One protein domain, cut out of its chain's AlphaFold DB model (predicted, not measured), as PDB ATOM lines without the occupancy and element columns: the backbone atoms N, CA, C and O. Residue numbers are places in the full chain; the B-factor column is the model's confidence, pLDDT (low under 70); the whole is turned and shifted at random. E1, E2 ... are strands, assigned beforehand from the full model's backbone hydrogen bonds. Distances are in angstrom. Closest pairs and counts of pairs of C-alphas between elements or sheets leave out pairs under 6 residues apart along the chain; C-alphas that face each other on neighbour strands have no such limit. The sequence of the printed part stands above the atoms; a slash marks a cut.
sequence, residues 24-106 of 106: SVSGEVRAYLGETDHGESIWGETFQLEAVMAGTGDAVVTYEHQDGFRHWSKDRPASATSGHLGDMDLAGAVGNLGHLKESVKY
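What this domain is: This is residues 24 to 106 of the 106 residues of an uncharacterized protein of Arthrobacter sp. MYb214 (UniProt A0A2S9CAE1). Picture a wide, flat V made of one strongly twisted sheet: the hairpin of E1 and E2 makes one arm, and E3, the first part of E4 and E5 make the other. The arms join at the corner where residues 48 to 55 of E2 pair with residues 78 to 85 of E4, and the link from E4 to E5 folds back there. The printed part has 83 residues with no named helix and five named strands, E1 to E5 in chain order, in a branched sheet whose neighbours are antiparallel; the class is all strand. It is only just loose, close to extended, with a radius of gyration of the C-alphas of 17.4 A, and spans 46 by 40 by 16 A.

How they stand to each other: Look first at E4, residues 69 to 85, which has three neighbours in staggered pairing. E3, residues 60 to 66, lies on one side of it beside residues 69 to 75, with N 62 and O 73 2.9 A apart, within hydrogen-bond range. On the same side, beside residues 77 to 85, you find E2, residues 41 to 55, with N 52 and O 82 at 2.8 A. On the other side, beside residues 70 to 79, is E5, residues 94 to 103, antiparallel to E4 at 154 degrees, with N 97 and O 76 at 2.8 A. E3, E4 and E5 form a meander, each strand the antiparallel neighbour of the one before. The edge strand E1, residues 24 to 35, lies on one side of E2 beside residues 41 to 52, with E4 on the other side; E1 is antiparallel to E2 at 150 degrees and forms a hairpin with it, with N 29 and O 47 at 2.8 A. E1 is apart from E3 and from E5, and E2 is apart from E3.

Where its parts are: Find C-alpha 69 at (14.969, -7.594, -117.996); from there E4 runs 37.1 A to C-alpha 85 at (12.507, -41.917, -131.839), bending by 97 degrees at residue 82. E1 begins at C-alpha 24 at (3.536, -33.025, -127.371), measures 31.0 A and bends by 59 degrees at residue 27. E2 measures 33.5 A and bends by 82 degrees at residue 45. E3 measures 19.3 A, and E5 runs 29.3 A to C-alpha 103 at (8.915, -9.169, -119.350). Residues 88 to 89 pair antiparallel with residues 84 to 85 of E4.

The domain as a whole: The C-alphas farthest apart are those of Asp 87 and Tyr 106, at 49.5 A. The printed part has no cut and no long link; the link from E4 to E5 is short, the others tight. Mean pLDDT of the printed part is 82.7; look for values under 70 at residue 69 and at residues 100 to 106.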
ATOM      1  N   SER A  24       3.050 -32.205-126.267       82.75
ATOM      2  CA  SER A  24       3.536 -33.025-127.371       82.75
ATOM      3  C   SER A  24       4.775 -32.381-127.974       82.75
ATOM      4  O   SER A  24       4.800 -31.165-128.173       82.75
ATOM      5  N   VAL A  25       5.775 -33.192-128.291       81.81
ATOM      6  CA  VAL A  25       6.962 -32.785-129.040       81.81
ATOM      7  C   VAL A  25       7.042 -33.619-130.309       81.81
ATOM      8  O   VAL A  25       6.810 -34.824-130.282       81.81
ATOM      9  N   SER A  26       7.347 -32.967-131.424       84.38
ATOM     10  CA  SER A  26       7.580 -33.623-132.705       84.38
ATOM     11  C   SER A  26       8.695 -32.904-133.453       84.38
ATOM     12  O   SER A  26       8.746 -31.671-133.416       84.38
ATOM     13  N   GLY A  27       9.557 -33.637-134.150       87.50
ATOM     14  CA  GLY A  27      10.591 -33.043-134.992       87.50
ATOM     15  C   GLY A  27      11.693 -34.018-135.373       87.50
ATOM     16  O   GLY A  27      11.614 -35.206-135.095       87.50
ATOM     17  N   GLU A  28      12.750 -33.491-135.978       88.44
ATOM     18  CA  GLU A  28      13.911 -34.278-136.384       88.44
ATOM     19  C   GLU A  28      15.034 -34.152-135.354       88.44
ATOM     20  O   GLU A  28      15.462 -33.050-135.005       88.44
ATOM     21  N   VAL A  29      15.529 -35.290-134.878       85.88
ATOM     22  CA  VAL A  29      16.675 -35.381-133.971       85.88
ATOM     23  C   VAL A  29      17.815 -36.048-134.708       85.88
ATOM     24  O   VAL A  29      17.636 -37.091-135.329       85.88
ATOM     25  N   ARG A  30      19.012 -35.476-134.620       87.31
ATOM     26  CA  ARG A  30      20.202 -36.037-135.255       87.31
ATOM     27  C   ARG A  30      21.185 -36.533-134.209       87.31
ATOM     28  O   ARG A  30      21.465 -35.822-133.244       87.31
ATOM     29  N   ALA A  31      21.714 -37.739-134.400       86.94
ATOM     30  CA  ALA A  31      22.697 -38.300-133.483       86.94
ATOM     31  C   ALA A  31      23.998 -37.490-133.541       86.94
ATOM     32  O   ALA A  31      24.606 -37.348-134.602       86.94
ATOM     33  N   TYR A  32      24.437 -36.972-132.401       91.19
ATOM     34  CA  TYR A  32      25.757 -36.372-132.283       91.19
ATOM     35  C   TYR A  32      26.803 -37.466-132.066       91.19
ATOM     36  O   TYR A  32      26.670 -38.259-131.135       91.19
ATOM     37  N   LEU A  33      27.822 -37.525-132.926       91.56
ATOM     38  CA  LEU A  33      28.836 -38.586-132.896       91.56
ATOM     39  C   LEU A  33      30.200 -38.110-132.377       91.56
ATOM     40  O   LEU A  33      31.085 -38.938-132.173       91.56
ATOM     41  N   GLY A  34      30.373 -36.807-132.148       93.44
ATOM     42  CA  GLY A  34      31.609 -36.210-131.640       93.44
ATOM     43  C   GLY A  34      32.061 -35.009-132.464       93.44
ATOM     44  O   GLY A  34      31.281 -34.437-133.223       93.44
ATOM     45  N   GLU A  35      33.331 -34.647-132.320       97.00
ATOM     46  CA  GLU A  35      33.979 -33.558-133.059       97.00
ATOM     47  C   GLU A  35      35.193 -34.097-133.811       97.00
ATOM     48  O   GLU A  35      35.807 -35.080-133.395       97.00
ATOM     49  N   THR A  36      35.546 -33.454-134.919       93.00
ATOM     50  CA  THR A  36      36.854 -33.654-135.549       93.00
ATOM     51  C   THR A  36      37.959 -33.069-134.668       93.00
ATOM     52  O   THR A  36      37.705 -32.250-133.784       93.00
ATOM     53  N   ASP A  37      39.216 -33.394-134.971       92.69
ATOM     54  CA  ASP A  37      40.384 -32.807-134.291       92.69
ATOM     55  C   ASP A  37      40.486 -31.272-134.457       92.69
ATOM     56  O   ASP A  37      41.274 -30.613-133.777       92.69
ATOM     57  N   HIS A  38      39.685 -30.688-135.354       91.31
ATOM     58  CA  HIS A  38      39.571 -29.248-135.585       91.31
ATOM     59  C   HIS A  38      38.319 -28.621-134.941       91.31
ATOM     60  O   HIS A  38      38.073 -27.432-135.138       91.31
ATOM     61  N   GLY A  39      37.544 -29.392-134.166       92.56
ATOM     62  CA  GLY A  39      36.346 -28.924-133.458       92.56
ATOM     63  C   GLY A  39      35.077 -28.878-134.313       92.56
ATOM     64  O   GLY A  39      34.103 -28.230-133.937       92.56
ATOM     65  N   GLU A  40      35.062 -29.524-135.480       94.06
ATOM     66  CA  GLU A  40      33.864 -29.574-136.322       94.06
ATOM     67  C   GLU A  40      32.937 -30.697-135.857       94.06
ATOM     68  O   GLU A  40      33.356 -31.847-135.739       94.06
ATOM     69  N   SER A  41      31.662 -30.386-135.629       94.94
ATOM     70  CA  SER A  41      30.675 -31.374-135.191       94.94
ATOM     71  C   SER A  41      30.431 -32.461-136.242       94.94
ATOM     72  O   SER A  41      30.076 -32.177-137.388       94.94
ATOM     73  N   ILE A  42      30.531 -33.718-135.818       94.25
ATOM     74  CA  ILE A  42      30.208 -34.900-136.611       94.25
ATOM     75  C   ILE A  42      28.792 -35.349-136.253       94.25
ATOM     76  O   ILE A  42      28.486 -35.693-135.109       94.25
ATOM     77  N   TRP A  43      27.926 -35.381-137.262       93.69
ATOM     78  CA  TRP A  43      26.519 -35.732-137.107       93.69
ATOM     79  C   TRP A  43      26.185 -37.031-137.839       93.69
ATOM     80  O   TRP A  43      26.441 -37.163-139.037       93.69
ATOM     81  N   GLY A  44      25.569 -37.962-137.120       90.75
ATOM     82  CA  GLY A  44      25.081 -39.236-137.626       90.75
ATOM     83  C   GLY A  44      23.710 -39.140-138.289       90.75
ATOM     84  O   GLY A  44      23.353 -38.119-138.889       90.75
ATOM     85  N   GLU A  45      22.959 -40.232-138.186       90.62
ATOM     86  CA  GLU A  45      21.614 -40.373-138.746       90.62
ATOM     87  C   GLU A  45      20.608 -39.414-138.097       90.62
ATOM     88  O   GLU A  45      20.751 -39.006-136.938       90.62
ATOM     89  N   THR A  46      19.592 -39.054-138.882       92.25
ATOM     90  CA  THR A  46      18.448 -38.252-138.450       92.25
ATOM     91  C   THR A  46      17.262 -39.175-138.191       92.25
ATOM     92  O   THR A  46      16.918 -40.000-139.034       92.25
ATOM     93  N   PHE A  47      16.613 -38.990-137.050       85.88
ATOM     94  CA  PHE A  47      15.451 -39.739-136.596       85.88
ATOM     95  C   PHE A  47      14.264 -38.795-136.429       85.88
ATOM     96  O   PHE A  47      14.422 -37.674-135.947       85.88
ATOM     97  N   GLN A  48      13.068 -39.268-136.775       86.88
ATOM     98  CA  GLN A  48      11.843 -38.571-136.399       86.88
ATOM     99  C   GLN A  48      11.530 -38.857-134.930       86.88
ATOM    100  O   GLN A  48      11.470 -40.017-134.509       86.88
ATOM    101  N   LEU A  49      11.348 -37.788-134.169       88.19
ATOM    102  CA  LEU A  49      10.884 -37.778-132.794       88.19
ATOM    103  C   LEU A  49       9.403 -37.429-132.791       88.19
ATOM    104  O   LEU A  49       9.014 -36.389-133.316       88.19
ATOM    105  N   GLU A  50       8.612 -38.239-132.104       85.44
ATOM    106  CA  GLU A  50       7.253 -37.904-131.697       85.44
ATOM    107  C   GLU A  50       7.058 -38.371-130.259       85.44
ATOM    108  O   GLU A  50       7.316 -39.528-129.946       85.44
ATOM    109  N   ALA A  51       6.614 -37.502-129.355       85.81
ATOM    110  CA  ALA A  51       6.291 -37.911-127.994       85.81
ATOM    111  C   ALA A  51       5.146 -37.094-127.406       85.81
ATOM    112  O   ALA A  51       5.068 -35.877-127.573       85.81
ATOM    113  N   VAL A  52       4.283 -37.781-126.663       88.88
ATOM    114  CA  VAL A  52       3.259 -37.194-125.800       88.88
ATOM    115  C   VAL A  52       3.720 -37.371-124.365       88.88
ATOM    116  O   VAL A  52       4.112 -38.462-123.959       88.88
ATOM    117  N   MET A  53       3.680 -36.291-123.596       89.25
ATOM    118  CA  MET A  53       4.184 -36.228-122.234       89.25
ATOM    119  C   MET A  53       3.104 -35.754-121.270       89.25
ATOM    120  O   MET A  53       2.338 -34.846-121.596       89.25
ATOM    121  N   ALA A  54       3.108 -36.318-120.064       89.12
ATOM    122  CA  ALA A  54       2.258 -35.912-118.951       89.12
ATOM    123  C   ALA A  54       3.105 -35.463-117.754       89.12
ATOM    124  O   ALA A  54       4.103 -36.096-117.406       89.12
ATOM    125  N   GLY A  55       2.704 -34.368-117.111       87.19
ATOM    126  CA  GLY A  55       3.349 -33.818-115.926       87.19
ATOM    127  C   GLY A  55       3.177 -34.728-114.709       87.19
ATOM    128  O   GLY A  55       2.058 -35.109-114.375       87.19
ATOM    129  N   THR A  56       4.271 -35.048-114.019       85.69
ATOM    130  CA  THR A  56       4.300 -36.064-112.947       85.69
ATOM    131  C   THR A  56       4.494 -35.494-111.539       85.69
ATOM    132  O   THR A  56       4.294 -36.216-110.567       85.69
ATOM    133  N   GLY A  57       4.851 -34.211-111.404       80.94
ATOM    134  CA  GLY A  57       5.104 -33.546-110.112       80.94
ATOM    135  C   GLY A  57       4.538 -32.131-110.038       80.94
ATOM    136  O   GLY A  57       3.696 -31.772-110.856       80.94
ATOM    137  N   ASP A  58       4.978 -31.314-109.086       78.88
ATOM    138  CA  ASP A  58       4.582 -29.903-109.018       78.88
ATOM    139  C   ASP A  58       5.367 -29.048-110.018       78.88
ATOM    140  O   ASP A  58       6.490 -29.376-110.401       78.88
ATOM    141  N   ALA A  59       4.765 -27.943-110.460       81.12
ATOM    142  CA  ALA A  59       5.466 -26.966-111.285       81.12
ATOM    143  C   ALA A  59       6.305 -26.033-110.402       81.12
ATOM    144  O   ALA A  59       5.825 -25.534-109.384       81.12
ATOM    145  N   VAL A  60       7.528 -25.749-110.834       80.69
ATOM    146  CA  VAL A  60       8.447 -24.806-110.196       80.69
ATOM    147  C   VAL A  60       8.447 -23.516-111.002       80.69
ATOM    148  O   VAL A  60       8.509 -23.560-112.227       80.69
ATOM    149  N   VAL A  61       8.360 -22.373-110.320       81.50
ATOM    150  CA  VAL A  61       8.483 -21.049-110.941       81.50
ATOM    151  C   VAL A  61       9.804 -20.430-110.511       81.50
ATOM    152  O   VAL A  61      10.050 -20.281-109.312       81.50
ATOM    153  N   THR A  62      10.625 -20.042-111.480       81.25
ATOM    154  CA  THR A  62      11.899 -19.357-111.254       81.25
ATOM    155  C   THR A  62      11.781 -17.921-111.738       81.25
ATOM    156  O   THR A  62      11.233 -17.673-112.810       81.25
ATOM    157  N   TYR A  63      12.289 -16.973-110.952       80.50
ATOM    158  CA  TYR A  63      12.329 -15.554-111.301       80.50
ATOM    159  C   TYR A  63      13.780 -15.094-111.372       80.50
ATOM    160  O   TYR A  63      14.527 -15.269-110.410       80.50
ATOM    161  N   GLU A  64      14.161 -14.471-112.483       78.62
ATOM    162  CA  GLU A  64      15.526 -14.006-112.718       78.62
ATOM    163  C   GLU A  64      15.545 -12.552-113.199       78.62
ATOM    164  O   GLU A  64      14.617 -12.065-113.849       78.62
ATOM    165  N   HIS A  65      16.623 -11.848-112.857       78.12
ATOM    166  CA  HIS A  65      16.906 -10.498-113.329       78.12
ATOM    167  C   HIS A  65      18.233 -10.508-114.080       78.12
ATOM    168  O   HIS A  65      19.270 -10.780-113.477       78.12
ATOM    169  N   GLN A  66      18.202 -10.173-115.368       70.31
ATOM    170  CA  GLN A  66      19.399 -10.097-116.202       70.31
ATOM    171  C   GLN A  66      19.316  -8.873-117.117       70.31
ATOM    172  O   GLN A  66      18.293  -8.645-117.748       70.31
ATOM    173  N   ASP A  67      20.370  -8.053-117.149       73.38
ATOM    174  CA  ASP A  67      20.526  -6.916-118.074       73.38
ATOM    175  C   ASP A  67      19.331  -5.938-118.153       73.38
ATOM    176  O   ASP A  67      19.038  -5.357-119.198       73.38
ATOM    177  N   GLY A  68      18.632  -5.732-117.031       70.38
ATOM    178  CA  GLY A  68      17.460  -4.847-116.951       70.38
ATOM    179  C   GLY A  68      16.136  -5.492-117.380       70.38
ATOM    180  O   GLY A  68      15.107  -4.815-117.365       70.38
ATOM    181  N   PHE A  69      16.146  -6.783-117.707       68.25
ATOM    182  CA  PHE A  69      14.969  -7.594-117.996       68.25
ATOM    183  C   PHE A  69      14.559  -8.417-116.772       68.25
ATOM    184  O   PHE A  69      15.400  -8.888-115.997       68.25
ATOM    185  N   ARG A  70      13.243  -8.593-116.589       70.94
ATOM    186  CA  ARG A  70      12.689  -9.554-115.629       70.94
ATOM    187  C   ARG A  70      12.229 -10.795-116.369       70.94
ATOM    188  O   ARG A  70      11.360 -10.720-117.240       70.94
ATOM    189  N   HIS A  71      12.784 -11.937-116.001       74.75
ATOM    190  CA  HIS A  71      12.419 -13.227-116.561       74.75
ATOM    191  C   HIS A  71      11.655 -14.018-115.515       74.75
ATOM    192  O   HIS A  71      11.986 -13.989-114.327       74.75
ATOM    193  N   TRP A  72      10.641 -14.746-115.959       76.44
ATOM    194  CA  TRP A  72      10.183 -15.887-115.194       76.44
ATOM    195  C   TRP A  72      10.069 -17.110-116.092       76.44
ATOM    196  O   TRP A  72       9.625 -17.025-117.242       76.44
ATOM    197  N   SER A  73      10.482 -18.250-115.556       78.06
ATOM    198  CA  SER A  73      10.237 -19.557-116.147       78.06
ATOM    199  C   SER A  73       9.315 -20.350-115.236       78.06
ATOM    200  O   SER A  73       9.286 -20.153-114.019       78.06
ATOM    201  N   LYS A  74       8.516 -21.225-115.833       81.38
ATOM    202  CA  LYS A  74       7.756 -22.232-115.109       81.38
ATOM    203  C   LYS A  74       7.992 -23.574-115.766       81.38
ATOM    204  O   LYS A  74       7.658 -23.744-116.936       81.38
ATOM    205  N   ASP A  75       8.501 -24.514-114.991       84.12
ATOM    206  CA  ASP A  75       8.892 -25.836-115.458       84.12
ATOM    207  C   ASP A  75       8.229 -26.906-114.600       84.12
ATOM    208  O   ASP A  75       8.048 -26.739-113.392       84.12
ATOM    209  N   ARG A  76       7.834 -28.015-115.221       84.12
ATOM    210  CA  ARG A  76       7.256 -29.164-114.524       84.12
ATOM    211  C   ARG A  76       7.904 -30.456-115.018       84.12
ATOM    212  O   ARG A  76       7.951 -30.649-116.234       84.12
ATOM    213  N   PRO A  77       8.321 -31.367-114.121       87.06
ATOM    214  CA  PRO A  77       8.756 -32.692-114.536       87.06
ATOM    215  C   PRO A  77       7.614 -33.426-115.232       87.06
ATOM    216  O   PRO A  77       6.450 -33.338-114.822       87.06
ATOM    217  N   ALA A  78       7.955 -34.150-116.288       88.00
ATOM    218  CA  ALA A  78       7.016 -34.900-117.094       88.00
ATOM    219  C   ALA A  78       7.615 -36.232-117.542       88.00
ATOM    220  O   ALA A  78       8.831 -36.387-117.653       88.00
ATOM    221  N   SER A  79       6.742 -37.192-117.821       88.50
ATOM    222  CA  SER A  79       7.111 -38.471-118.412       88.50
ATOM    223  C   SER A  79       6.343 -38.679-119.709       88.50
ATOM    224  O   SER A  79       5.168 -38.316-119.807       88.50
ATOM    225  N   ALA A  80       7.019 -39.227-120.712       85.81
ATOM    226  CA  ALA A  80       6.410 -39.629-121.961       85.81
ATOM    227  C   ALA A  80       5.403 -40.751-121.696       85.81
ATOM    228  O   ALA A  80       5.745 -41.820-121.194       85.81
ATOM    229  N   THR A  81       4.145 -40.505-122.034       89.06
ATOM    230  CA  THR A  81       3.078 -41.506-121.960       89.06
ATOM    231  C   THR A  81       3.069 -42.399-123.195       89.06
ATOM    232  O   THR A  81       2.599 -43.530-123.129       89.06
ATOM    233  N   SER A  82       3.571 -41.885-124.318       88.44
ATOM    234  CA  SER A  82       3.729 -42.594-125.589       88.44
ATOM    235  C   SER A  82       4.662 -41.808-126.507       88.44
ATOM    236  O   SER A  82       4.698 -40.579-126.426       88.44
ATOM    237  N   GLY A  83       5.353 -42.477-127.423       87.06
ATOM    238  CA  GLY A  83       6.162 -41.803-128.435       87.06
ATOM    239  C   GLY A  83       7.216 -42.709-129.042       87.06
ATOM    240  O   GLY A  83       7.429 -43.814-128.556       87.06
ATOM    241  N   HIS A  84       7.893 -42.226-130.074       85.94
ATOM    242  CA  HIS A  84       9.013 -42.917-130.687       85.94
ATOM    243  C   HIS A  84      10.135 -41.965-131.112       85.94
ATOM    244  O   HIS A  84       9.912 -40.792-131.416       85.94
ATOM    245  N   LEU A  85      11.349 -42.506-131.177       86.00
ATOM    246  CA  LEU A  85      12.507 -41.917-131.839       86.00
ATOM    247  C   LEU A  85      13.015 -42.914-132.884       86.00
ATOM    248  O   LEU A  85      13.667 -43.899-132.535       86.00
ATOM    249  N   GLY A  86      12.683 -42.691-134.157       86.31
ATOM    250  CA  GLY A  86      12.827 -43.740-135.171       86.31
ATOM    251  C   GLY A  86      12.037 -44.989-134.761       86.31
ATOM    252  O   GLY A  86      10.836 -44.896-134.524       86.31
ATOM    253  N   ASP A  87      12.722 -46.124-134.608       86.88
ATOM    254  CA  ASP A  87      12.114 -47.404-134.208       86.88
ATOM    255  C   ASP A  87      12.083 -47.639-132.678       86.88
ATOM    256  O   ASP A  87      11.633 -48.691-132.219       86.88
ATOM    257  N   MET A  88      12.584 -46.700-131.867       85.50
ATOM    258  CA  MET A  88      12.662 -46.843-130.407       85.50
ATOM    259  C   MET A  88      11.430 -46.257-129.712       85.50
ATOM    260  O   MET A  88      11.132 -45.084-129.908       85.50
ATOM    261  N   ASP A  89      10.768 -47.034-128.847       89.44
ATOM    262  CA  ASP A  89       9.677 -46.549-127.986       89.44
ATOM    263  C   ASP A  89      10.216 -45.634-126.873       89.44
ATOM    264  O   ASP A  89      11.220 -45.936-126.224       89.44
ATOM    265  N   LEU A  90       9.535 -44.509-126.659       86.75
ATOM    266  CA  LEU A  90       9.866 -43.510-125.646       86.75
ATOM    267  C   LEU A  90       8.937 -43.550-124.429       86.75
ATOM    268  O   LEU A  90       9.099 -42.721-123.534       86.75
ATOM    269  N   ALA A  91       7.971 -44.469-124.355       87.06
ATOM    270  CA  ALA A  91       7.106 -44.600-123.186       87.06
ATOM    271  C   ALA A  91       7.929 -44.747-121.886       87.06
ATOM    272  O   ALA A  91       8.791 -45.615-121.753       87.06
ATOM    273  N   GLY A  92       7.666 -43.873-120.912       82.94
ATOM    274  CA  GLY A  92       8.390 -43.800-119.641       82.94
ATOM    275  C   GLY A  92       9.630 -42.899-119.643       82.94
ATOM    276  O   GLY A  92      10.164 -42.623-118.567       82.94
ATOM    277  N   ALA A  93      10.069 -42.376-120.795       84.75
ATOM    278  CA  ALA A  93      11.156 -41.397-120.850       84.75
ATOM    279  C   ALA A  93      10.805 -40.141-120.032       84.75
ATOM    280  O   ALA A  93       9.646 -39.733-119.971       84.75
ATOM    281  N   VAL A  94      11.792 -39.526-119.383       85.38
ATOM    282  CA  VAL A  94      11.593 -38.361-118.504       85.38
ATOM    283  C   VAL A  94      12.082 -37.077-119.165       85.38
ATOM    284  O   VAL A  94      13.071 -37.077-119.892       85.38
ATOM    285  N   GLY A  95      11.402 -35.969-118.889       83.94
ATOM    286  CA  GLY A  95      11.771 -34.638-119.362       83.94
ATOM    287  C   GLY A  95      11.032 -33.552-118.586       83.94
ATOM    288  O   GLY A  95      10.514 -33.805-117.498       83.94
ATOM    289  N   ASN A  96      10.968 -32.346-119.148       83.38
ATOM    290  CA  ASN A  96      10.293 -31.206-118.529       83.38
ATOM    291  C   ASN A  96       9.329 -30.537-119.514       83.38
ATOM    292  O   ASN A  96       9.648 -30.365-120.689       83.38
ATOM    293  N   LEU A  97       8.167 -30.120-119.014       80.62
ATOM    294  CA  LEU A  97       7.259 -29.206-119.702       80.62
ATOM    295  C   LEU A  97       7.531 -27.796-119.183       80.62
ATOM    296  O   LEU A  97       7.250 -27.504-118.019       80.62
ATOM    297  N   GLY A  98       8.092 -26.949-120.044       76.62
ATOM    298  CA  GLY A  98       8.526 -25.601-119.691       76.62
ATOM    299  C   GLY A  98       7.752 -24.501-120.411       76.62
ATOM    300  O   GLY A  98       7.351 -24.639-121.569       76.62
ATOM    301  N   HIS A  99       7.567 -23.376-119.726       71.19
ATOM    302  CA  HIS A  99       7.144 -22.111-120.312       71.19
ATOM    303  C   HIS A  99       8.058 -20.989-119.824       71.19
ATOM    304  O   HIS A  99       8.124 -20.706-118.629       71.19
ATOM    305  N   LEU A 100       8.737 -20.330-120.761       64.88
ATOM    306  CA  LEU A 100       9.529 -19.133-120.503       64.88
ATOM    307  C   LEU A 100       8.734 -17.897-120.927       64.88
ATOM    308  O   LEU A 100       8.213 -17.849-122.047       64.88
ATOM    309  N   LYS A 101       8.669 -16.886-120.057       66.75
ATOM    310  CA  LYS A 101       8.138 -15.569-120.407       66.75
ATOM    311  C   LYS A 101       9.102 -14.472-119.965       66.75
ATOM    312  O   LYS A 101       9.390 -14.289-118.785       66.75
ATOM    313  N   GLU A 102       9.538 -13.693-120.943       58.09
ATOM    314  CA  GLU A 102      10.319 -12.474-120.748       58.09
ATOM    315  C   GLU A 102       9.373 -11.285-120.525       58.09
ATOM    316  O   GLU A 102       8.325 -11.187-121.169       58.09
ATOM    317  N   SER A 103       9.693 -10.389-119.588       60.91
ATOM    318  CA  SER A 103       8.915  -9.169-119.350       60.91
ATOM    319  C   SER A 103       9.819  -7.938-119.175       60.91
ATOM    320  O   SER A 103      10.524  -7.821-118.179       60.91
ATOM    321  N   VAL A 104       9.712  -7.040-120.167       52.78
ATOM    322  CA  VAL A 104      10.066  -5.603-120.295       52.78
ATOM    323  C   VAL A 104      11.396  -5.100-119.700       52.78
ATOM    324  O   VAL A 104      11.660  -5.201-118.506       52.78
ATOM    325  N   LYS A 105      12.158  -4.423-120.571       48.69
ATOM    326  CA  LYS A 105      13.344  -3.603-120.291       48.69
ATOM    327  C   LYS A 105      12.955  -2.293-119.588       48.69
ATOM    328  O   LYS A 105      12.101  -1.572-120.108       48.69
ATOM    329  N   TYR A 106      13.569  -1.993-118.443       52.09
ATOM    330  CA  TYR A 106      13.488  -0.671-117.800       52.09
ATOM    331  C   TYR A 106      14.357   0.373-118.509       52.09
ATOM    332  O   TYR A 106      15.448   0.002-119.004       52.09
TER     333      TYR A 106